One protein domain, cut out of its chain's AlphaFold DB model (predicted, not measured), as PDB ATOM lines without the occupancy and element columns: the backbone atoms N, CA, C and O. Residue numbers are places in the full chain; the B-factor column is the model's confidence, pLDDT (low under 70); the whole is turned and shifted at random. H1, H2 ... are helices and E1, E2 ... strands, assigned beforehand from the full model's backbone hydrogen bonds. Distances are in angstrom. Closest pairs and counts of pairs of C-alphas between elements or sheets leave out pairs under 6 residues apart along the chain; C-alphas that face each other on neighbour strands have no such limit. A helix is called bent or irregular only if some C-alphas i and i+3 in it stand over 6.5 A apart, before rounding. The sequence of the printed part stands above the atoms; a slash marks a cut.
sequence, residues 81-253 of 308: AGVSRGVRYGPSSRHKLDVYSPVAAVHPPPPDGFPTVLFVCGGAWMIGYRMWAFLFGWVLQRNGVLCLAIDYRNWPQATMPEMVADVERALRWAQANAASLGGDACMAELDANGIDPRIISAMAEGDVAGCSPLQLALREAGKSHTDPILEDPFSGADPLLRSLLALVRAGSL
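What this domain is: This is residues 81 to 253 of the 308 residues of the protein "Abhydrolase_3 domain-containing protein" of Emiliania huxleyi (UniProt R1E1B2). A strongly twisted five-stranded sheet forms the middle, with H1 and H5 over one face and H2 over the other, where the sheet curls round it: three layers, helices on both faces of a sheet. H4 packs on H5 as a helical hairpin, and H3 lies toward H2. The printed part has 173 residues with five named helices and five named strands, along the chain E1 E2 E3 H1 E4 H2 E5 H3 H4 H5; the class is mixed, helices and strands. The sheet, also mixed, runs E1 E2 E4 E3 E5. The whole is compact, with a radius of gyration of the C-alphas of 15.1 A and spans of 41 by 34 by 32 A.

How they stand to each other: E1, residues 83 to 88, and E2, residues 96 to 100, form an antiparallel hairpin, N 84 and O 99 being 2.8 A apart. E4, residues 146 to 150, is antiparallel to E2, with N 98 and O 149 at 2.9 A. E3, residues 114 to 120, is parallel to E4, with N 117 and O 146 at 2.8 A. Edge strand E5, residues 183 to 191, is parallel to E3, with N 118 and O 188 at 2.9 A, and bends by 86 degrees at residue 186. H1, residues 130 to 142, is over E2 and E4 at a height over the sheet of 8.2 A and runs along the strands, at 5 degrees to E4 on the local plane; its closest C-alphas to E4 are Arg 130 and Ile 150, 5.4 A. E3, H1, E4 form a strand-helix-strand unit, two parallel neighbour strands with a helix between them in the chain, its crossover right-handed. H5, residues 239 to 251, is on the same face over E3, at a height over the sheet of 9.9 A, slantwise at 49 degrees on the local plane; the C-alphas of Pro 115 and Val 248 are closest, 6.0 A. H2, residues 160 to 177, is on the opposite face; its closest C-alphas to E5 are Gln 175 and Ala 185, 5.1 A. E4, H2, E5 form a split unit, with E3 between the strands, also right-handed. H3, residues 197 to 204, only grazes the sheet and only just touches residues 164 to 168 of H2, with 3 pairs of C-alphas within 8 A, the closest Glu 168 and Ala 204, 6.5 A. H4, residues 213 to 220, touches H5, closest C-alphas Leu 214 and Leu 247, 6.5 A, opposite ways at a shallow tilt of 33 degrees, only just short of steep. Every O i to N i+4 pair is within hydrogen-bond range in H2, H3, H4 and H5, and 6 of 9 in H1.

Where its parts are: E1 begins at C-alpha 83, (168.477, 137.532, 117.636). H2 is 25.9 A long, E5 19.0 A, E3 18.9 A, H1 18.6 A and H5 17.9 A. H1 is irregular: C-alphas 132 and 135 are 7.5 A apart. H5 ends at C-alpha 251, (148.146, 124.924, 117.038).

The domain as a whole: The two C-alphas farthest apart, of Pro 111 and Pro 156, are 43.9 A apart. The printed part has no cut. The links E2 to E3, 13 residues, and H4 to H5, 18 residues, are long. Mean pLDDT of the printed part is 70.4; residue 112 and residues 185 to 253 are under 70.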
ATOM      1  N   ALA A  81     170.298 138.786 123.066       86.69
ATOM      2  CA  ALA A  81     170.474 137.347 122.932       86.69
ATOM      3  C   ALA A  81     169.296 136.739 122.153       86.69
ATOM      4  O   ALA A  81     168.159 137.198 122.273       86.69
ATOM      5  N   GLY A  82     169.570 135.702 121.360       87.94
ATOM      6  CA  GLY A  82     168.547 135.011 120.572       87.94
ATOM      7  C   GLY A  82     168.103 135.742 119.303       87.94
ATOM      8  O   GLY A  82     167.182 135.268 118.652       87.94
ATOM      9  N   VAL A  83     168.749 136.850 118.914       93.00
ATOM     10  CA  VAL A  83     168.477 137.532 117.636       93.00
ATOM     11  C   VAL A  83     169.586 137.222 116.628       93.00
ATOM     12  O   VAL A  83     170.718 137.686 116.771       93.00
ATOM     13  N   SER A  84     169.269 136.455 115.584       93.31
ATOM     14  CA  SER A  84     170.195 136.158 114.480       93.31
ATOM     15  C   SER A  84     169.784 136.927 113.235       93.31
ATOM     16  O   SER A  84     168.750 136.647 112.636       93.31
ATOM     17  N   ARG A  85     170.599 137.907 112.837       94.31
ATOM     18  CA  ARG A  85     170.274 138.816 111.732       94.31
ATOM     19  C   ARG A  85     170.859 138.356 110.402       94.31
ATOM     20  O   ARG A  85     172.032 137.999 110.324       94.31
ATOM     21  N   GLY A  86     170.081 138.488 109.332       93.38
ATOM     22  CA  GLY A  86     170.535 138.325 107.952       93.38
ATOM     23  C   GLY A  86     170.845 136.887 107.549       93.38
ATOM     24  O   GLY A  86     171.725 136.674 106.710       93.38
ATOM     25  N   VAL A  87     170.128 135.920 108.121       94.88
ATOM     26  CA  VAL A  87     170.214 134.507 107.743       94.88
ATOM     27  C   VAL A  87     169.731 134.359 106.306       94.88
ATOM     28  O   VAL A  87     168.651 134.825 105.963       94.88
ATOM     29  N   ARG A  88     170.543 133.766 105.431       95.75
ATOM     30  CA  ARG A  88     170.212 133.647 104.005       95.75
ATOM     31  C   ARG A  88     169.372 132.403 103.746       95.75
ATOM     32  O   ARG A  88     169.812 131.307 104.076       95.75
ATOM     33  N   TYR A  89     168.239 132.579 103.071       92.88
ATOM     34  CA  TYR A  89     167.368 131.478 102.643       92.88
ATOM     35  C   TYR A  89     167.402 131.229 101.125       92.88
ATOM     36  O   TYR A  89     166.864 130.238 100.632       92.88
ATOM     37  N   GLY A  90     168.026 132.121 100.351       92.69
ATOM     38  CA  GLY A  90     168.023 132.027  98.895       92.69
ATOM     39  C   GLY A  90     169.132 132.826  98.205       92.69
ATOM     40  O   GLY A  90     169.986 133.418  98.869       92.69
ATOM     41  N   PRO A  91     169.122 132.847  96.857       91.44
ATOM     42  CA  PRO A  91     170.229 133.388  96.064       91.44
ATOM     43  C   PRO A  91     170.311 134.921  96.028       91.44
ATOM     44  O   PRO A  91     171.408 135.471  95.963       91.44
ATOM     45  N   SER A  92     169.176 135.627  96.070       91.62
ATOM     46  CA  SER A  92     169.159 137.091  96.006       91.62
ATOM     47  C   SER A  92     169.818 137.726  97.233       91.62
ATOM     48  O   SER A  92     169.831 137.174  98.336       91.62
ATOM     49  N   SER A  93     170.329 138.947  97.072       90.44
ATOM     50  CA  SER A  93     170.864 139.751  98.176       90.44
ATOM     51  C   SER A  93     169.815 140.048  99.255       90.44
ATOM     52  O   SER A  93     170.189 140.180 100.427       90.44
ATOM     53  N   ARG A  94     168.535 140.105  98.855       91.75
ATOM     54  CA  ARG A  94     167.365 140.274  99.725       91.75
ATOM     55  C   ARG A  94     166.777 138.971 100.252       91.75
ATOM     56  O   ARG A  94     165.917 139.045 101.108       91.75
ATOM     57  N   HIS A  95     167.237 137.793  99.818       94.50
ATOM     58  CA  HIS A  95     166.748 136.524 100.374       94.50
ATOM     59  C   HIS A  95     167.376 136.253 101.739       94.50
ATOM     60  O   HIS A  95     168.256 135.400 101.902       94.50
ATOM     61  N   LYS A  96     166.963 137.061 102.708       95.56
ATOM     62  CA  LYS A  96     167.451 137.074 104.074       95.56
ATOM     63  C   LYS A  96     166.279 137.112 105.038       95.56
ATOM     64  O   LYS A  96     165.238 137.667 104.725       95.56
ATOM     65  N   LEU A  97     166.480 136.583 106.228       94.38
ATOM     66  CA  LEU A  97     165.527 136.672 107.319       94.38
ATOM     67  C   LEU A  97     166.255 136.925 108.634       94.38
ATOM     68  O   LEU A  97     167.447 136.628 108.767       94.38
ATOM     69  N   ASP A  98     165.538 137.508 109.582       95.31
ATOM     70  CA  ASP A  98     165.988 137.676 110.954       95.31
ATOM     71  C   ASP A  98     165.239 136.672 111.840       95.31
ATOM     72  O   ASP A  98     164.021 136.527 111.745       95.31
ATOM     73  N   VAL A  99     165.985 135.955 112.677       94.38
ATOM     74  CA  VAL A  99     165.461 134.935 113.590       94.38
ATOM     75  C   VAL A  99     165.438 135.502 115.000       94.38
ATOM     76  O   VAL A  99     166.476 135.942 115.497       94.38
ATOM     77  N   TYR A 100     164.283 135.437 115.650       93.19
ATOM     78  CA  TYR A 100     164.085 135.799 117.049       93.19
ATOM     79  C   TYR A 100     163.743 134.536 117.842       93.19
ATOM     80  O   TYR A 100     162.584 134.133 117.929       93.19
ATOM     81  N   SER A 101     164.768 133.896 118.398       91.69
ATOM     82  CA  SER A 101     164.655 132.666 119.182       91.69
ATOM     83  C   SER A 101     164.456 132.969 120.668       91.69
ATOM     84  O   SER A 101     165.227 133.757 121.240       91.69
ATOM     85  N   PRO A 102     163.469 132.342 121.333       88.94
ATOM     86  CA  PRO A 102     163.319 132.439 122.776       88.94
ATOM     87  C   PRO A 102     164.606 132.045 123.497       88.94
ATOM     88  O   PRO A 102     165.309 131.108 123.114       88.94
ATOM     89  N   VAL A 103     164.940 132.775 124.559       83.31
ATOM     90  CA  VAL A 103     166.112 132.446 125.372       83.31
ATOM     91  C   VAL A 103     165.755 131.244 126.241       83.31
ATOM     92  O   VAL A 103     164.920 131.371 127.134       83.31
ATOM     93  N   ALA A 104     166.415 130.103 126.016       75.94
ATOM     94  CA  ALA A 104     166.131 128.837 126.706       75.94
ATOM     95  C   ALA A 104     166.174 128.934 128.245       75.94
ATOM     96  O   ALA A 104     165.476 128.207 128.943       75.94
ATOM     97  N   ALA A 105     166.980 129.856 128.784       71.06
ATOM     98  CA  ALA A 105     167.059 130.118 130.222       71.06
ATOM     99  C   ALA A 105     165.794 130.782 130.804       71.06
ATOM    100  O   ALA A 105     165.558 130.691 132.002       71.06
ATOM    101  N   VAL A 106     165.012 131.477 129.971       76.44
ATOM    102  CA  VAL A 106     163.778 132.185 130.360       76.44
ATOM    103  C   VAL A 106     162.548 131.361 129.990       76.44
ATOM    104  O   VAL A 106     161.608 131.264 130.773       76.44
ATOM    105  N   HIS A 107     162.573 130.735 128.815       77.88
ATOM    106  CA  HIS A 107     161.530 129.836 128.341       77.88
ATOM    107  C   HIS A 107     162.159 128.468 128.081       77.88
ATOM    108  O   HIS A 107     162.886 128.340 127.096       77.88
ATOM    109  N   PRO A 108     161.932 127.454 128.933       75.25
ATOM    110  CA  PRO A 108     162.410 126.112 128.640       75.25
ATOM    111  C   PRO A 108     161.753 125.608 127.343       75.25
ATOM    112  O   PRO A 108     160.556 125.844 127.143       75.25
ATOM    113  N   PRO A 109     162.518 124.955 126.449       74.25
ATOM    114  CA  PRO A 109     161.986 124.473 125.184       74.25
ATOM    115  C   PRO A 109     160.882 123.432 125.437       74.25
ATOM    116  O   PRO A 109     161.094 122.511 126.233       74.25
ATOM    117  N   PRO A 110     159.712 123.562 124.784       76.06
ATOM    118  CA  PRO A 110     158.686 122.528 124.804       76.06
ATOM    119  C   PRO A 110     159.203 121.216 124.188       76.06
ATOM    120  O   PRO A 110     160.163 121.247 123.414       76.06
ATOM    121  N   PRO A 111     158.557 120.069 124.478       71.94
ATOM    122  CA  PRO A 111     158.934 118.771 123.908       71.94
ATOM    123  C   PRO A 111     158.958 118.771 122.374       71.94
ATOM    124  O   PRO A 111     159.835 118.151 121.777       71.94
ATOM    125  N   ASP A 112     158.035 119.516 121.765       69.94
ATOM    126  CA  ASP A 112     157.818 119.581 120.316       69.94
ATOM    127  C   ASP A 112     158.481 120.813 119.660       69.94
ATOM    128  O   ASP A 112     158.326 121.059 118.467       69.94
ATOM    129  N   GLY A 113     159.271 121.575 120.427       76.81
ATOM    130  CA  GLY A 113     159.898 122.823 119.987       76.81
ATOM    131  C   GLY A 113     159.068 124.070 120.307       76.81
ATOM    132  O   GLY A 113     157.919 124.003 120.743       76.81
ATOM    133  N   PHE A 114     159.678 125.247 120.158       79.44
ATOM    134  CA  PHE A 114     158.964 126.509 120.327       79.44
ATOM    135  C   PHE A 114     157.956 126.694 119.196       79.44
ATOM    136  O   PHE A 114     158.319 126.516 118.035       79.44
ATOM    137  N   PRO A 115     156.731 127.135 119.487       80.81
ATOM    138  CA  PRO A 115     155.812 127.511 118.430       80.81
ATOM    139  C   PRO A 115     156.433 128.576 117.515       80.81
ATOM    140  O   PRO A 115     157.021 129.548 118.008       80.81
ATOM    141  N   THR A 116     156.315 128.392 116.199       77.25
ATOM    142  CA  THR A 116     157.006 129.232 115.211       77.25
ATOM    143  C   THR A 116     156.034 130.093 114.412       77.25
ATOM    144  O   THR A 116     155.009 129.612 113.930       77.25
ATOM    145  N   VAL A 117     156.383 131.366 114.232       80.25
ATOM    146  CA  VAL A 117     155.651 132.325 113.400       80.25
ATOM    147  C   VAL A 117     156.557 132.843 112.288       80.25
ATOM    148  O   VAL A 117     157.638 133.373 112.559       80.25
ATOM    149  N   LEU A 118     156.103 132.735 111.040       80.25
ATOM    150  CA  LEU A 118     156.725 133.392 109.893       80.25
ATOM    151  C   LEU A 118     156.093 134.774 109.713       80.25
ATOM    152  O   LEU A 118     154.900 134.879 109.449       80.25
ATOM    153  N   PHE A 119     156.887 135.831 109.852       84.00
ATOM    154  CA  PHE A 119     156.434 137.207 109.693       84.00
ATOM    155  C   PHE A 119     156.842 137.768 108.332       84.00
ATOM    156  O   PHE A 119     158.034 137.930 108.042       84.00
ATOM    157  N   VAL A 120     155.847 138.114 107.518       82.31
ATOM    158  CA  VAL A 120     156.031 138.757 106.214       82.31
ATOM    159  C   VAL A 120     155.865 140.264 106.377       82.31
ATOM    160  O   VAL A 120     154.807 140.760 106.764       82.31
ATOM    161  N   CYS A 121     156.936 141.012 106.100       78.25
ATOM    162  CA  CYS A 121     156.918 142.460 106.277       78.25
ATOM    163  C   CYS A 121     155.980 143.148 105.279       78.25
ATOM    164  O   CYS A 121     156.005 142.854 104.081       78.25
ATOM    165  N   GLY A 122     155.225 144.112 105.816       73.56
ATOM    166  CA  GLY A 122     154.377 145.059 105.096       73.56
ATOM    167  C   GLY A 122     155.150 145.995 104.153       73.56
ATOM    168  O   GLY A 122     156.382 146.009 104.135       73.56
ATOM    169  N   GLY A 123     154.433 146.880 103.452       74.56
ATOM    170  CA  GLY A 123     155.039 148.002 102.711       74.56
ATOM    171  C   GLY A 123     154.632 148.116 101.244       74.56
ATOM    172  O   GLY A 123     155.419 148.627 100.439       74.56
ATOM    173  N   ALA A 124     153.434 147.625 100.900       78.12
ATOM    174  CA  ALA A 124     152.841 147.698  99.562       78.12
ATOM    175  C   ALA A 124     153.787 147.203  98.452       78.12
ATOM    176  O   ALA A 124     153.833 147.787  97.371       78.12
ATOM    177  N   TRP A 125     154.589 146.170  98.745       79.19
ATOM    178  CA  TRP A 125     155.594 145.592  97.842       79.19
ATOM    179  C   TRP A 125     156.712 146.539  97.371       79.19
ATOM    180  O   TRP A 125     157.501 146.179  96.499       79.19
ATOM    181  N   MET A 126     156.815 147.744  97.937       81.44
ATOM    182  CA  MET A 126     157.773 148.769  97.500       81.44
ATOM    183  C   MET A 126     158.872 149.025  98.534       81.44
ATOM    184  O   MET A 126     160.057 149.071  98.197       81.44
ATOM    185  N   ILE A 127     158.509 149.173  99.809       81.44
ATOM    186  CA  ILE A 127     159.414 149.722 100.838       81.44
ATOM    187  C   ILE A 127     159.653 148.799 102.040       81.44
ATOM    188  O   ILE A 127     160.380 149.184 102.950       81.44
ATOM    189  N   GLY A 128     159.101 147.581 102.024       82.81
ATOM    190  CA  GLY A 128     159.248 146.606 103.108       82.81
ATOM    191  C   GLY A 128     160.696 146.176 103.360       82.81
ATOM    192  O   GLY A 128     161.501 146.085 102.423       82.81
ATOM    193  N   TYR A 129     161.023 145.932 104.634       88.44
ATOM    194  CA  TYR A 129     162.332 145.446 105.077       88.44
ATOM    195  C   TYR A 129     162.226 144.639 106.378       88.44
ATOM    196  O   TYR A 129     161.573 145.085 107.321       88.44
ATOM    197  N   ARG A 130     162.944 143.506 106.475       89.12
ATOM    198  CA  ARG A 130     162.877 142.578 107.631       89.12
ATOM    199  C   ARG A 130     163.087 143.211 109.004       89.12
ATOM    200  O   ARG A 130     162.496 142.767 109.983       89.12
ATOM    201  N   MET A 131     163.880 144.283 109.080       90.06
ATOM    202  CA  MET A 131     164.115 144.983 110.343       90.06
ATOM    203  C   MET A 131     162.819 145.553 110.919       90.06
ATOM    204  O   MET A 131     162.722 145.649 112.128       90.06
ATOM    205  N   TRP A 132     161.813 145.901 110.113       87.88
ATOM    206  CA  TRP A 132     160.554 146.474 110.613       87.88
ATOM    207  C   TRP A 132     159.807 145.543 111.576       87.88
ATOM    208  O   TRP A 132     159.016 146.010 112.391       87.88
ATOM    209  N   ALA A 133     160.128 144.248 111.561       85.44
ATOM    210  CA  ALA A 133     159.622 143.273 112.509       85.44
ATOM    211  C   ALA A 133     160.254 143.362 113.910       85.44
ATOM    212  O   ALA A 133     159.845 142.606 114.784       85.44
ATOM    213  N   PHE A 134     161.247 144.227 114.164       88.50
ATOM    214  CA  PHE A 134     162.061 144.149 115.385       88.50
ATOM    215  C   PHE A 134     161.252 144.233 116.683       88.50
ATOM    216  O   PHE A 134     161.576 143.539 117.645       88.50
ATOM    217  N   LEU A 135     160.204 145.058 116.714       86.81
ATOM    218  CA  LEU A 135     159.351 145.204 117.889       86.81
ATOM    219  C   LEU A 135     158.493 143.953 118.077       86.81
ATOM    220  O   LEU A 135     158.442 143.388 119.163       86.81
ATOM    221  N   PHE A 136     157.882 143.486 116.993       83.00
ATOM    222  CA  PHE A 136     157.021 142.312 116.990       83.00
ATOM    223  C   PHE A 136     157.794 141.029 117.335       83.00
ATOM    224  O   PHE A 136     157.410 140.283 118.234       83.00
ATOM    225  N   GLY A 137     158.942 140.821 116.689       86.62
ATOM    226  CA  GLY A 137     159.862 139.725 116.965       86.62
ATOM    227  C   GLY A 137     160.355 139.736 118.408       86.62
ATOM    228  O   GLY A 137     160.384 138.683 119.040       86.62
ATOM    229  N   TRP A 138     160.652 140.911 118.976       88.69
ATOM    230  CA  TRP A 138     161.039 141.016 120.384       88.69
ATOM    231  C   TRP A 138     159.923 140.573 121.336       88.69
ATOM    232  O   TRP A 138     160.187 139.826 122.281       88.69
ATOM    233  N   VAL A 139     158.678 140.985 121.087       85.69
ATOM    234  CA  VAL A 139     157.550 140.596 121.940       85.69
ATOM    235  C   VAL A 139     157.264 139.104 121.838       85.69
ATOM    236  O   VAL A 139     157.124 138.448 122.869       85.69
ATOM    237  N   LEU A 140     157.230 138.539 120.631       84.56
ATOM    238  CA  LEU A 140     157.032 137.098 120.446       84.56
ATOM    239  C   LEU A 140     158.132 136.280 121.126       84.56
ATOM    240  O   LEU A 140     157.841 135.349 121.881       84.56
ATOM    241  N   GLN A 141     159.385 136.702 120.962       88.81
ATOM    242  CA  GLN A 141     160.534 136.070 121.599       88.81
ATOM    243  C   GLN A 141     160.402 136.031 123.129       88.81
ATOM    244  O   GLN A 141     160.694 135.007 123.749       88.81
ATOM    245  N   ARG A 142     159.940 137.129 123.747       86.25
ATOM    246  CA  ARG A 142     159.694 137.229 125.202       86.25
ATOM    247  C   ARG A 142     158.496 136.420 125.691       86.25
ATOM    248  O   ARG A 142     158.302 136.302 126.895       86.25
ATOM    249  N   ASN A 143     157.679 135.902 124.781       81.56
ATOM    250  CA  ASN A 143     156.528 135.068 125.101       81.56
ATOM    251  C   ASN A 143     156.761 133.585 124.774       81.56
ATOM    252  O   ASN A 143     155.825 132.785 124.853       81.56
ATOM    253  N   GLY A 144     158.001 133.208 124.446       81.12
ATOM    254  CA  GLY A 144     158.358 131.829 124.120       81.12
ATOM    255  C   GLY A 144     157.971 131.409 122.702       81.12
ATOM    256  O   GLY A 144     157.798 130.221 122.461       81.12
ATOM    257  N   VAL A 145     157.822 132.360 121.776       83.12
ATOM    258  CA  VAL A 145     157.500 132.095 120.368       83.12
ATOM    259  C   VAL A 145     158.718 132.395 119.500       83.12
ATOM    260  O   VAL A 145     159.327 133.460 119.619       83.12
ATOM    261  N   LEU A 146     159.073 131.456 118.623       86.75
ATOM    262  CA  LEU A 146     160.100 131.651 117.604       86.75
ATOM    263  C   LEU A 146     159.516 132.511 116.481       86.75
ATOM    264  O   LEU A 146     158.532 132.128 115.859       86.75
ATOM    265  N   CYS A 147     160.111 133.669 116.205       89.88
ATOM    266  CA  CYS A 147     159.668 134.537 115.113       89.88
ATOM    267  C   CYS A 147     160.723 134.597 114.005       89.88
ATOM    268  O   CYS A 147     161.906 134.818 114.268       89.88
ATOM    269  N   LEU A 148     160.287 134.400 112.762       91.12
ATOM    270  CA  LEU A 148     161.108 134.434 111.558       91.12
ATOM    271  C   LEU A 148     160.638 135.589 110.673       91.12
ATOM    272  O   LEU A 148     159.646 135.466 109.963       91.12
ATOM    273  N   ALA A 149     161.344 136.716 110.711       92.06
ATOM    274  CA  ALA A 149     161.005 137.894 109.919       92.06
ATOM    275  C   ALA A 149     161.709 137.853 108.563       92.06
ATOM    276  O   ALA A 149     162.936 137.976 108.497       92.06
ATOM    277  N   ILE A 150     160.950 137.690 107.481       91.75
ATOM    278  CA  ILE A 150     161.514 137.522 106.140       91.75
ATOM    279  C   ILE A 150     161.666 138.851 105.396       91.75
ATOM    280  O   ILE A 150     160.904 139.799 105.578       91.75
ATOM    281  N   ASP A 151     162.670 138.892 104.530       92.12
ATOM    282  CA  ASP A 151     162.913 139.927 103.528       92.12
ATOM    283  C   ASP A 151     162.705 139.290 102.147       92.12
ATOM    284  O   ASP A 151     163.102 138.143 101.935       92.12
ATOM    285  N   TYR A 152     162.097 140.007 101.210       89.75
ATOM    286  CA  TYR A 152     161.861 139.562  99.831       89.75
ATOM    287  C   TYR A 152     162.231 140.696  98.864       89.75
ATOM    288  O   TYR A 152     162.530 141.817  99.286       89.75
ATOM    289  N   ARG A 153     162.330 140.426  97.558       90.69
ATOM    290  CA  ARG A 153     162.640 141.488  96.585       90.69
ATOM    291  C   ARG A 153     161.461 142.462  96.486       90.69
ATOM    292  O   ARG A 153     160.345 142.014  96.328       90.69
ATOM    293  N   ASN A 154     161.703 143.773  96.503       89.69
ATOM    294  CA  ASN A 154     160.637 144.771  96.310       89.69
ATOM    295  C   ASN A 154     160.561 145.223  94.847       89.69
ATOM    296  O   ASN A 154     161.561 145.190  94.123       89.69
ATOM    297  N   TRP A 155     159.423 145.777  94.443       86.62
ATOM    298  CA  TRP A 155     159.307 146.544  93.207       86.62
ATOM    299  C   TRP A 155     160.268 147.757  93.220       86.62
ATOM    300  O   TRP A 155     160.438 148.383  94.271       86.62
ATOM    301  N   PRO A 156     160.930 148.119  92.101       89.06
ATOM    302  CA  PRO A 156     160.841 147.548  90.748       89.06
ATOM    303  C   PRO A 156     161.800 146.372  90.475       89.06
ATOM    304  O   PRO A 156     161.960 145.970  89.328       89.06
ATOM    305  N   GLN A 157     162.478 145.828  91.492       88.25
ATOM    306  CA  GLN A 157     163.479 144.757  91.327       88.25
ATOM    307  C   GLN A 157     162.849 143.379  91.071       88.25
ATOM    308  O   GLN A 157     163.536 142.477  90.596       88.25
ATOM    309  N   ALA A 158     161.577 143.210  91.432       86.38
ATOM    310  CA  ALA A 158     160.787 142.009  91.200       86.38
ATOM    311  C   ALA A 158     159.327 142.378  90.905       86.38
ATOM    312  O   ALA A 158     158.818 143.410  91.352       86.38
ATOM    313  N   THR A 159     158.663 141.519  90.141       84.88
ATOM    314  CA  THR A 159     157.222 141.564  89.869       84.88
ATOM    315  C   THR A 159     156.433 140.836  90.956       84.88
ATOM    316  O   THR A 159     156.985 140.001  91.664       84.88
ATOM    317  N   MET A 160     155.132 141.117  91.092       78.31
ATOM    318  CA  MET A 160     154.282 140.502  92.127       78.31
ATOM    319  C   MET A 160     154.438 138.975  92.252       78.31
ATOM    320  O   MET A 160     154.688 138.502  93.360       78.31
ATOM    321  N   PRO A 161     154.390 138.192  91.155       76.75
ATOM    322  CA  PRO A 161     154.522 136.739  91.253       76.75
ATOM    323  C   PRO A 161     155.905 136.299  91.742       76.75
ATOM    324  O   PRO A 161     156.032 135.324  92.474       76.75
ATOM    325  N   GLU A 162     156.957 137.032  91.377       81.88
ATOM    326  CA  GLU A 162     158.310 136.751  91.856       81.88
ATOM    327  C   GLU A 162     158.471 137.049  93.346       81.88
ATOM    328  O   GLU A 162     159.190 136.328  94.032       81.88
ATOM    329  N   MET A 163     157.810 138.096  93.844       81.19
ATOM    330  CA  MET A 163     157.831 138.438  95.266       81.19
ATOM    331  C   MET A 163     157.111 137.367  96.093       81.19
ATOM    332  O   MET A 163     157.623 136.952  97.129       81.19
ATOM    333  N   VAL A 164     155.990 136.839  95.595       79.50
ATOM    334  CA  VAL A 164     155.295 135.696  96.215       79.50
ATOM    335  C   VAL A 164     156.173 134.442  96.212       79.50
ATOM    336  O   VAL A 164     156.338 133.804  97.250       79.50
ATOM    337  N   ALA A 165     156.837 134.136  95.094       80.25
ATOM    338  CA  ALA A 165     157.761 133.003  95.017       80.25
ATOM    339  C   ALA A 165     158.955 133.127  95.990       80.25
ATOM    340  O   ALA A 165     159.502 132.116  96.447       80.25
ATOM    341  N   ASP A 166     159.381 134.352  96.317       87.56
ATOM    342  CA  ASP A 166     160.403 134.597  97.337       87.56
ATOM    343  C   ASP A 166     159.870 134.289  98.749       87.56
ATOM    344  O   ASP A 166     160.582 133.659  99.536       87.56
ATOM    345  N   VAL A 167     158.618 134.657  99.048       84.31
ATOM    346  CA  VAL A 167     157.940 134.338 100.320       84.31
ATOM    347  C   VAL A 167     157.786 132.827 100.492       84.31
ATOM    348  O   VAL A 167     158.206 132.285 101.513       84.31
ATOM    349  N   GLU A 168     157.297 132.115  99.477       80.06
ATOM    350  CA  GLU A 168     157.188 130.649  99.512       80.06
ATOM    351  C   GLU A 168     158.542 129.965  99.713       80.06
ATOM    352  O   GLU A 168     158.664 128.959 100.416       80.06
ATOM    353  N   ARG A 169     159.594 130.489  99.073       85.94
ATOM    354  CA  ARG A 169     160.954 129.982  99.261       85.94
ATOM    355  C   ARG A 169     161.404 130.171 100.706       85.94
ATOM    356  O   ARG A 169     162.049 129.276 101.251       85.94
ATOM    357  N   ALA A 170     161.087 131.316 101.305       86.88
ATOM    358  CA  ALA A 170     161.399 131.590 102.698       86.88
ATOM    359  C   ALA A 170     160.631 130.651 103.641       86.88
ATOM    360  O   ALA A 170     161.245 130.103 104.553       86.88
ATOM    361  N   LEU A 171     159.346 130.389 103.377       82.69
ATOM    362  CA  LEU A 171     158.532 129.423 104.121       82.69
ATOM    363  C   LEU A 171     159.114 128.008 104.050       82.69
ATOM    364  O   LEU A 171     159.351 127.382 105.081       82.69
ATOM    365  N   ARG A 172     159.421 127.520 102.844       82.31
ATOM    366  CA  ARG A 172     160.022 126.191 102.651       82.31
ATOM    367  C   ARG A 172     161.367 126.067 103.362       82.31
ATOM    368  O   ARG A 172     161.659 125.043 103.976       82.31
ATOM    369  N   TRP A 173     162.186 127.116 103.305       90.25
ATOM    370  CA  TRP A 173     163.438 127.162 104.055       90.25
ATOM    371  C   TRP A 173     163.185 127.149 105.568       90.25
ATOM    372  O   TRP A 173     163.866 126.420 106.286       90.25
ATOM    373  N   ALA A 174     162.203 127.909 106.053       86.81
ATOM    374  CA  ALA A 174     161.854 127.984 107.466       86.81
ATOM    375  C   ALA A 174     161.391 126.626 108.002       86.81
ATOM    376  O   ALA A 174     161.956 126.149 108.981       86.81
ATOM    377  N   GLN A 175     160.456 125.958 107.321       80.56
ATOM    378  CA  GLN A 175     159.986 124.612 107.668       80.56
ATOM    379  C   GLN A 175     161.136 123.598 107.709       80.56
ATOM    380  O   GLN A 175     161.262 122.839 108.668       80.56
ATOM    381  N   ALA A 176     162.035 123.631 106.718       84.94
ATOM    382  CA  ALA A 176     163.191 122.737 106.672       84.94
ATOM    383  C   ALA A 176     164.214 122.991 107.797       84.94
ATOM    384  O   ALA A 176     164.925 122.070 108.196       84.94
ATOM    385  N   ASN A 177     164.306 124.222 108.313       88.94
ATOM    386  CA  ASN A 177     165.277 124.603 109.346       88.94
ATOM    387  C   ASN A 177     164.659 124.754 110.746       88.94
ATOM    388  O   ASN A 177     165.408 124.956 111.704       88.94
ATOM    389  N   ALA A 178     163.339 124.618 110.894       81.88
ATOM    390  CA  ALA A 178     162.589 124.867 112.128       81.88
ATOM    391  C   ALA A 178     163.195 124.145 113.336       81.88
ATOM    392  O   ALA A 178     163.595 124.779 114.314       81.88
ATOM    393  N   ALA A 179     163.391 122.831 113.197       83.88
ATOM    394  CA  ALA A 179     163.943 121.982 114.245       83.88
ATOM    395  C   ALA A 179     165.353 122.422 114.678       83.88
ATOM    396  O   ALA A 179     165.678 122.407 115.863       83.88
ATOM    397  N   SER A 180     166.188 122.874 113.732       86.88
ATOM    398  CA  SER A 180     167.542 123.373 114.032       86.88
ATOM    399  C   SER A 180     167.539 124.712 114.774       86.88
ATOM    400  O   SER A 180     168.473 125.015 115.514       86.88
ATOM    401  N   LEU A 181     166.473 125.499 114.605       86.19
ATOM    402  CA  LEU A 181     166.250 126.767 115.298       86.19
ATOM    403  C   LEU A 181     165.541 126.576 116.652       86.19
ATOM    404  O   LEU A 181     165.292 127.558 117.352       86.19
ATOM    405  N   GLY A 182     165.235 125.327 117.027       82.50
ATOM    406  CA  GLY A 182     164.497 124.977 118.240       82.50
ATOM    407  C   GLY A 182     162.991 125.213 118.137       82.50
ATOM    408  O   GLY A 182     162.329 125.258 119.171       82.50
ATOM    409  N   GLY A 183     162.461 125.405 116.928       79.25
ATOM    410  CA  GLY A 183     161.044 125.637 116.671       79.25
ATOM    411  C   GLY A 183     160.309 124.409 116.142       79.25
ATOM    412  O   GLY A 183     160.915 123.512 115.554       79.25
ATOM    413  N   ASP A 184     158.995 124.415 116.321       73.38
ATOM    414  CA  ASP A 184     158.063 123.494 115.678       73.38
ATOM    415  C   ASP A 184     157.973 123.811 114.171       73.38
ATOM    416  O   ASP A 184     157.999 124.979 113.757       73.38
ATOM    417  N   ALA A 185     157.899 122.760 113.351       63.38
ATOM    418  CA  ALA A 185     157.722 122.841 111.906       63.38
ATOM    419  C   ALA A 185     156.276 123.190 111.504       63.38
ATOM    420  O   ALA A 185     156.070 123.684 110.393       63.38
ATOM    421  N   CYS A 186     155.295 122.984 112.393       61.22
ATOM    422  CA  CYS A 186     153.931 123.485 112.232       61.22
ATOM    423  C   CYS A 186     153.905 125.001 112.497       61.22
ATOM    424  O   CYS A 186     153.707 125.468 113.619       61.22
ATOM    425  N   MET A 187     154.198 125.789 111.459       62.47
ATOM    426  CA  MET A 187     154.329 127.243 111.579       62.47
ATOM    427  C   MET A 187     153.013 127.966 111.310       62.47
ATOM    428  O   MET A 187     152.290 127.640 110.372       62.47
ATOM    429  N   ALA A 188     152.760 129.028 112.073       61.84
ATOM    430  CA  ALA A 188     151.741 130.008 111.725       61.84
ATOM    431  C   ALA A 188     152.343 131.106 110.831       61.84
ATOM    432  O   ALA A 188     153.401 131.660 111.132       61.84
ATOM    433  N   GLU A 189     151.659 131.455 109.746       58.91
ATOM    434  CA  GLU A 189     152.030 132.590 108.898       58.91
ATOM    435  C   GLU A 189     151.317 133.861 109.361       58.91
ATOM    436  O   GLU A 189     150.106 133.862 109.598       58.91
ATOM    437  N   LEU A 190     152.071 134.953 109.481       57.28
ATOM    438  CA  LEU A 190     151.548 136.276 109.781       57.28
ATOM    439  C   LEU A 190     152.012 137.263 108.712       57.28
ATOM    440  O   LEU A 190     153.196 137.593 108.617       57.28
ATOM    441  N   ASP A 191     151.057 137.754 107.931       57.41
ATOM    442  CA  ASP A 191     151.296 138.756 106.901       57.41
ATOM    443  C   ASP A 191     150.833 140.142 107.366       57.41
ATOM    444  O   ASP A 191     149.704 140.315 107.823       57.41
ATOM    445  N   ALA A 192     151.713 141.136 107.243       52.25
ATOM    446  CA  ALA A 192     151.415 142.539 107.519       52.25
ATOM    447  C   ALA A 192     151.041 143.338 106.249       52.25
ATOM    448  O   ALA A 192     150.935 144.563 106.310       52.25
ATOM    449  N   ASN A 193     150.888 142.689 105.083       45.12
ATOM    450  CA  ASN A 193     150.685 143.360 103.792       45.12
ATOM    451  C   ASN A 193     149.231 143.691 103.426       45.12
ATOM    452  O   ASN A 193     149.019 144.306 102.381       45.12
ATOM    453  N   GLY A 194     148.227 143.324 104.227       41.69
ATOM    454  CA  GLY A 194     146.834 143.507 103.798       41.69
ATOM    455  C   GLY A 194     146.475 142.654 102.571       41.69
ATOM    456  O   GLY A 194     145.577 142.999 101.807       41.69
ATOM    457  N   ILE A 195     147.213 141.567 102.349       41.38
ATOM    458  CA  ILE A 195     146.961 140.599 101.287       41.38
ATOM    459  C   ILE A 195     146.274 139.431 101.952       41.38
ATOM    460  O   ILE A 195     146.693 138.983 103.017       41.38
ATOM    461  N   ASP A 196     145.167 138.997 101.356       40.28
ATOM    462  CA  ASP A 196     144.426 137.864 101.879       40.28
ATOM    463  C   ASP A 196     145.417 136.696 102.011       40.28
ATOM    464  O   ASP A 196     146.044 136.331 101.011       40.28
ATOM    465  N   PRO A 197     145.595 136.094 103.199       45.59
ATOM    466  CA  PRO A 197     146.428 134.914 103.316       45.59
ATOM    467  C   PRO A 197     145.903 133.782 102.431       45.59
ATOM    468  O   PRO A 197     146.658 132.865 102.159       45.59
ATOM    469  N   ARG A 198     144.660 133.852 101.916       40.44
ATOM    470  CA  ARG A 198     144.141 133.015 100.821       40.44
ATOM    471  C   ARG A 198     144.842 133.235  99.488       40.44
ATOM    472  O   ARG A 198     144.872 132.310  98.708       40.44
ATOM    473  N   ILE A 199     145.400 134.406  99.193       38.66
ATOM    474  CA  ILE A 199     146.230 134.636  98.000       38.66
ATOM    475  C   ILE A 199     147.611 134.023  98.217       38.66
ATOM    476  O   ILE A 199     148.104 133.344  97.332       38.66
ATOM    477  N   ILE A 200     148.208 134.194  99.399       47.66
ATOM    478  CA  ILE A 200     149.493 133.555  99.725       47.66
ATOM    479  C   ILE A 200     149.335 132.026  99.762       47.66
ATOM    480  O   ILE A 200     150.129 131.332  99.144       47.66
ATOM    481  N   SER A 201     148.274 131.506 100.386       39.56
ATOM    482  CA  SER A 201     147.972 130.068 100.432       39.56
ATOM    483  C   SER A 201     147.463 129.510  99.104       39.56
ATOM    484  O   SER A 201     147.944 128.462  98.710       39.56
ATOM    485  N   ALA A 202     146.621 130.208  98.335       37.50
ATOM    486  CA  ALA A 202     146.229 129.753  96.993       37.50
ATOM    487  C   ALA A 202     147.373 129.842  95.972       37.50
ATOM    488  O   ALA A 202     147.352 129.131  94.972       37.50
ATOM    489  N   MET A 203     148.366 130.713  96.189       37.31
ATOM    490  CA  MET A 203     149.597 130.724  95.388       37.31
ATOM    491  C   MET A 203     150.577 129.637  95.858       37.31
ATOM    492  O   MET A 203     151.215 129.012  95.015       37.31
ATOM    493  N   ALA A 204     150.617 129.347  97.164       41.69
ATOM    494  CA  ALA A 204     151.395 128.253  97.748       41.69
ATOM    495  C   ALA A 204     150.767 126.856  97.549       41.69
ATOM    496  O   ALA A 204     151.452 125.850  97.746       41.69
ATOM    497  N   GLU A 205     149.495 126.765  97.155       41.84
ATOM    498  CA  GLU A 205     148.764 125.514  96.947       41.84
ATOM    499  C   GLU A 205     149.280 124.757  95.712       41.84
ATOM    500  O   GLU A 205     148.754 124.815  94.603       41.84
ATOM    501  N   GLY A 206     150.295 123.936  95.961       32.31
ATOM    502  CA  GLY A 206     150.080 122.499  95.891       32.31
ATOM    503  C   GLY A 206     149.976 121.944  97.312       32.31
ATOM    504  O   GLY A 206     150.997 121.559  97.867       32.31
ATOM    505  N   ASP A 207     148.753 121.894  97.855       36.50
ATOM    506  CA  ASP A 207     148.364 121.188  99.092       36.50
ATOM    507  C   ASP A 207     148.666 121.883 100.446       36.50
ATOM    508  O   ASP A 207     149.721 121.691 101.048       36.50
ATOM    509  N   VAL A 208     147.689 122.641 100.972       38.69
ATOM    510  CA  VAL A 208     147.533 122.907 102.420       38.69
ATOM    511  C   VAL A 208     146.042 122.877 102.778       38.69
ATOM    512  O   VAL A 208     145.329 123.875 102.698       38.69
ATOM    513  N   ALA A 209     145.539 121.711 103.176       30.61
ATOM    514  CA  ALA A 209     144.188 121.584 103.706       30.61
ATOM    515  C   ALA A 209     144.065 122.257 105.089       30.61
ATOM    516  O   ALA A 209     144.672 121.812 106.062       30.61
ATOM    517  N   GLY A 210     143.207 123.277 105.184       34.59
ATOM    518  CA  GLY A 210     142.676 123.807 106.444       34.59
ATOM    519  C   GLY A 210     142.936 125.299 106.638       34.59
ATOM    520  O   GLY A 210     144.078 125.744 106.609       34.59
ATOM    521  N   CYS A 211     141.869 126.077 106.870       35.88
ATOM    522  CA  CYS A 211     141.969 127.460 107.348       35.88
ATOM    523  C   CYS A 211     143.015 127.543 108.462       35.88
ATOM    524  O   CYS A 211     142.912 126.797 109.441       35.88
ATOM    525  N   SER A 212     143.994 128.444 108.339       46.75
ATOM    526  CA  SER A 212     144.987 128.577 109.396       46.75
ATOM    527  C   SER A 212     144.253 128.981 110.683       46.75
ATOM    528  O   SER A 212     143.382 129.861 110.642       46.75
ATOM    529  N   PRO A 213     144.552 128.363 111.841       45.12
ATOM    530  CA  PRO A 213     143.882 128.692 113.098       45.12
ATOM    531  C   PRO A 213     143.889 130.212 113.368       45.12
ATOM    532  O   PRO A 213     142.930 130.774 113.895       45.12
ATOM    533  N   LEU A 214     144.934 130.907 112.906       46.78
ATOM    534  CA  LEU A 214     145.151 132.338 113.105       46.78
ATOM    535  C   LEU A 214     144.134 133.207 112.363       46.78
ATOM    536  O   LEU A 214     143.715 134.235 112.891       46.78
ATOM    537  N   GLN A 215     143.664 132.771 111.191       40.97
ATOM    538  CA  GLN A 215     142.585 133.445 110.464       40.97
ATOM    539  C   GLN A 215     141.253 133.377 111.217       40.97
ATOM    540  O   GLN A 215     140.486 134.342 111.189       40.97
ATOM    541  N   LEU A 216     140.981 132.271 111.916       41.56
ATOM    542  CA  LEU A 216     139.779 132.135 112.736       41.56
ATOM    543  C   LEU A 216     139.845 133.067 113.956       41.56
ATOM    544  O   LEU A 216     138.885 133.784 114.221       41.56
ATOM    545  N   ALA A 217     141.007 133.161 114.611       43.81
ATOM    546  CA  ALA A 217     141.198 134.043 115.764       43.81
ATOM    547  C   ALA A 217     141.212 135.542 115.413       43.81
ATOM    548  O   ALA A 217     140.659 136.339 116.164       43.81
ATOM    549  N   LEU A 218     141.791 135.952 114.276       42.34
ATOM    550  CA  LEU A 218     141.705 137.347 113.809       42.34
ATOM    551  C   LEU A 218     140.249 137.749 113.527       42.34
ATOM    552  O   LEU A 218     139.817 138.845 113.888       42.34
ATOM    553  N   ARG A 219     139.473 136.823 112.948       38.72
ATOM    554  CA  ARG A 219     138.042 136.997 112.682       38.72
ATOM    555  C   ARG A 219     137.213 137.063 113.969       38.72
ATOM    556  O   ARG A 219     136.310 137.891 114.046       38.72
ATOM    557  N   GLU A 220     137.526 136.245 114.972       40.09
ATOM    558  CA  GLU A 220     136.884 136.271 116.297       40.09
ATOM    559  C   GLU A 220     137.255 137.516 117.115       40.09
ATOM    560  O   GLU A 220     136.408 138.066 117.817       40.09
ATOM    561  N   ALA A 221     138.486 138.016 116.980       42.41
ATOM    562  CA  ALA A 221     138.946 139.250 117.617       42.41
ATOM    563  C   ALA A 221     138.414 140.530 116.938       42.41
ATOM    564  O   ALA A 221     138.692 141.631 117.414       42.41
ATOM    565  N   GLY A 222     137.683 140.406 115.822       36.00
ATOM    566  CA  GLY A 222     137.147 141.536 115.059       36.00
ATOM    567  C   GLY A 222     138.219 142.423 114.414       36.00
ATOM    568  O   GLY A 222     137.914 143.551 114.029       36.00
ATOM    569  N   LYS A 223     139.468 141.942 114.306       38.47
ATOM    570  CA  LYS A 223     140.608 142.700 113.771       38.47
ATOM    571  C   LYS A 223     140.897 142.275 112.329       38.47
ATOM    572  O   LYS A 223     141.015 141.091 112.018       38.47
ATOM    573  N   SER A 224     140.998 143.252 111.431       38.03
ATOM    574  CA  SER A 224     141.380 143.046 110.033       38.03
ATOM    575  C   SER A 224     142.858 142.668 109.907       38.03
ATOM    576  O   SER A 224     143.708 143.155 110.641       38.03
ATOM    577  N   HIS A 225     143.169 141.849 108.903       43.50
ATOM    578  CA  HIS A 225     144.516 141.505 108.421       43.50
ATOM    579  C   HIS A 225     145.444 142.709 108.107       43.50
ATOM    580  O   HIS A 225     146.639 142.524 107.906       43.50
ATOM    581  N   THR A 226     144.920 143.940 108.082       37.41
ATOM    582  CA  THR A 226     145.669 145.203 107.944       37.41
ATOM    583  C   THR A 226     146.070 145.851 109.272       37.41
ATOM    584  O   THR A 226     146.899 146.756 109.262       37.41
ATOM    585  N   ASP A 227     145.532 145.389 110.407       44.03
ATOM    586  CA  ASP A 227     145.724 146.008 111.725       44.03
ATOM    587  C   ASP A 227     146.309 145.059 112.798       44.03
ATOM    588  O   ASP A 227     145.843 145.073 113.942       44.03
ATOM    589  N   PRO A 228     147.359 144.249 112.528       52.25
ATOM    590  CA  PRO A 228     148.072 143.531 113.585       52.25
ATOM    591  C   PRO A 228     149.031 144.468 114.347       52.25
ATOM    592  O   PRO A 228     150.159 144.095 114.672       52.25
ATOM    593  N   ILE A 229     148.625 145.716 114.600       51.94
ATOM    594  CA  ILE A 229     149.400 146.624 115.442       51.94
ATOM    595  C   ILE A 229     149.210 146.147 116.876       51.94
ATOM    596  O   ILE A 229     148.098 146.174 117.403       51.94
ATOM    597  N   LEU A 230     150.303 145.697 117.490       53.12
ATOM    598  CA  LEU A 230     150.332 145.458 118.922       53.12
ATOM    599  C   LEU A 230     150.197 146.819 119.614       53.12
ATOM    600  O   LEU A 230     151.106 147.647 119.535       53.12
ATOM    601  N   GLU A 231     149.046 147.065 120.225       58.00
ATOM    602  CA  GLU A 231     148.698 148.324 120.886       58.00
ATOM    603  C   GLU A 231     149.552 148.526 122.142       58.00
ATOM    604  O   GLU A 231     149.973 149.645 122.431       58.00
ATOM    605  N   ASP A 232     149.875 147.432 122.843       58.50
ATOM    606  CA  ASP A 232     150.789 147.451 123.984       58.50
ATOM    607  C   ASP A 232     151.827 146.313 123.929       58.50
ATOM    608  O   ASP A 232     151.646 145.238 124.520       58.50
ATOM    609  N   PRO A 233     152.957 146.540 123.234       51.06
ATOM    610  CA  PRO A 233     154.041 145.572 123.140       51.06
ATOM    611  C   PRO A 233     154.855 145.432 124.433       51.06
ATOM    612  O   PRO A 233     155.636 144.488 124.553       51.06
ATOM    613  N   PHE A 234     154.717 146.343 125.400       54.31
ATOM    614  CA  PHE A 234     155.598 146.391 126.569       54.31
ATOM    615  C   PHE A 234     154.981 145.732 127.800       54.31
ATOM    616  O   PHE A 234     155.690 145.024 128.517       54.31
ATOM    617  N   SER A 235     153.682 145.934 128.039       59.53
ATOM    618  CA  SER A 235     152.979 145.329 129.178       59.53
ATOM    619  C   SER A 235     152.458 143.920 128.883       59.53
ATOM    620  O   SER A 235     152.188 143.155 129.808       59.53
ATOM    621  N   GLY A 236     152.301 143.564 127.602       54.56
ATOM    622  CA  GLY A 236     151.703 142.295 127.186       54.56
ATOM    623  C   GLY A 236     150.198 142.187 127.481       54.56
ATOM    624  O   GLY A 236     149.633 141.092 127.429       54.56
ATOM    625  N   ALA A 237     149.531 143.302 127.798       54.94
ATOM    626  CA  ALA A 237     148.094 143.353 128.064       54.94
ATOM    627  C   ALA A 237     147.222 143.358 126.793       54.94
ATOM    628  O   ALA A 237     145.998 143.402 126.900       54.94
ATOM    629  N   ASP A 238     147.828 143.276 125.606       61.53
ATOM    630  CA  ASP A 238     147.119 143.339 124.330       61.53
ATOM    631  C   ASP A 238     146.243 142.083 124.084       61.53
ATOM    632  O   ASP A 238     146.754 140.953 124.082       61.53
ATOM    633  N   PRO A 239     144.927 142.247 123.836       58.53
ATOM    634  CA  PRO A 239     144.028 141.159 123.450       58.53
ATOM    635  C   PRO A 239     144.478 140.377 122.203       58.53
ATOM    636  O   PRO A 239     144.278 139.161 122.139       58.53
ATOM    637  N   LEU A 240     145.114 141.039 121.230       58.00
ATOM    638  CA  LEU A 240     145.664 140.416 120.024       58.00
ATOM    639  C   LEU A 240     146.891 139.573 120.360       58.00
ATOM    640  O   LEU A 240     146.984 138.447 119.882       58.00
ATOM    641  N   LEU A 241     147.783 140.058 121.231       64.19
ATOM    642  CA  LEU A 241     148.913 139.253 121.701       64.19
ATOM    643  C   LEU A 241     148.412 137.994 122.410       64.19
ATOM    644  O   LEU A 241     148.895 136.903 122.133       64.19
ATOM    645  N   ARG A 242     147.417 138.122 123.296       63.94
ATOM    646  CA  ARG A 242     146.840 136.971 124.006       63.94
ATOM    647  C   ARG A 242     146.201 135.970 123.056       63.94
ATOM    648  O   ARG A 242     146.436 134.780 123.215       63.94
ATOM    649  N   SER A 243     145.435 136.444 122.079       57.97
ATOM    650  CA  SER A 243     144.774 135.586 121.091       57.97
ATOM    651  C   SER A 243     145.796 134.892 120.192       57.97
ATOM    652  O   SER A 243     145.711 133.687 119.985       57.97
ATOM    653  N   LEU A 244     146.822 135.620 119.744       62.41
ATOM    654  CA  LEU A 244     147.916 135.072 118.951       62.41
ATOM    655  C   LEU A 244     148.695 134.026 119.747       62.41
ATOM    656  O   LEU A 244     148.918 132.933 119.246       62.41
ATOM    657  N   LEU A 245     149.058 134.303 121.001       64.69
ATOM    658  CA  LEU A 245     149.758 133.341 121.854       64.69
ATOM    659  C   LEU A 245     148.891 132.130 122.206       64.69
ATOM    660  O   LEU A 245     149.400 131.013 122.219       64.69
ATOM    661  N   ALA A 246     147.602 132.326 122.490       59.75
ATOM    662  CA  ALA A 246     146.662 131.239 122.742       59.75
ATOM    663  C   ALA A 246     146.540 130.335 121.517       59.75
ATOM    664  O   ALA A 246     146.542 129.119 121.652       59.75
ATOM    665  N   LEU A 247     146.516 130.926 120.329       55.69
ATOM    666  CA  LEU A 247     146.421 130.199 119.082       55.69
ATOM    667  C   LEU A 247     147.713 129.479 118.707       55.69
ATOM    668  O   LEU A 247     147.688 128.316 118.337       55.69
ATOM    669  N   VAL A 248     148.840 130.164 118.821       55.69
ATOM    670  CA  VAL A 248     150.164 129.595 118.589       55.69
ATOM    671  C   VAL A 248     150.400 128.413 119.544       55.69
ATOM    672  O   VAL A 248     150.949 127.398 119.135       55.69
ATOM    673  N   ARG A 249     149.882 128.488 120.780       59.94
ATOM    674  CA  ARG A 249     149.853 127.361 121.728       59.94
ATOM    675  C   ARG A 249     148.788 126.305 121.401       59.94
ATOM    676  O   ARG A 249     149.017 125.133 121.663       59.94
ATOM    677  N   ALA A 250     147.636 126.682 120.853       51.53
ATOM    678  CA  ALA A 250     146.578 125.743 120.472       51.53
ATOM    679  C   ALA A 250     146.944 124.942 119.211       51.53
ATOM    680  O   ALA A 250     146.680 123.748 119.157       51.53
ATOM    681  N   GLY A 251     147.608 125.569 118.235       47.41
ATOM    682  CA  GLY A 251     148.146 124.924 117.038       47.41
ATOM    683  C   GLY A 251     149.228 123.894 117.364       47.41
ATOM    684  O   GLY A 251     149.240 122.833 116.755       47.41
ATOM    685  N   SER A 252     150.045 124.144 118.397       38.59
ATOM    686  CA  SER A 252     151.006 123.162 118.924       38.59
ATOM    687  C   SER A 252     150.375 122.046 119.776       38.59
ATOM    688  O   SER A 252     151.071 121.126 120.185       38.59
ATOM    689  N   LEU A 253     149.079 122.139 120.113       31.53
ATOM    690  CA  LEU A 253     148.380 121.194 121.001       31.53
ATOM    691  C   LEU A 253     147.312 120.350 120.295       31.53
ATOM    692  O   LEU A 253     146.709 119.497 120.947       31.53
TER     693      LEU A 253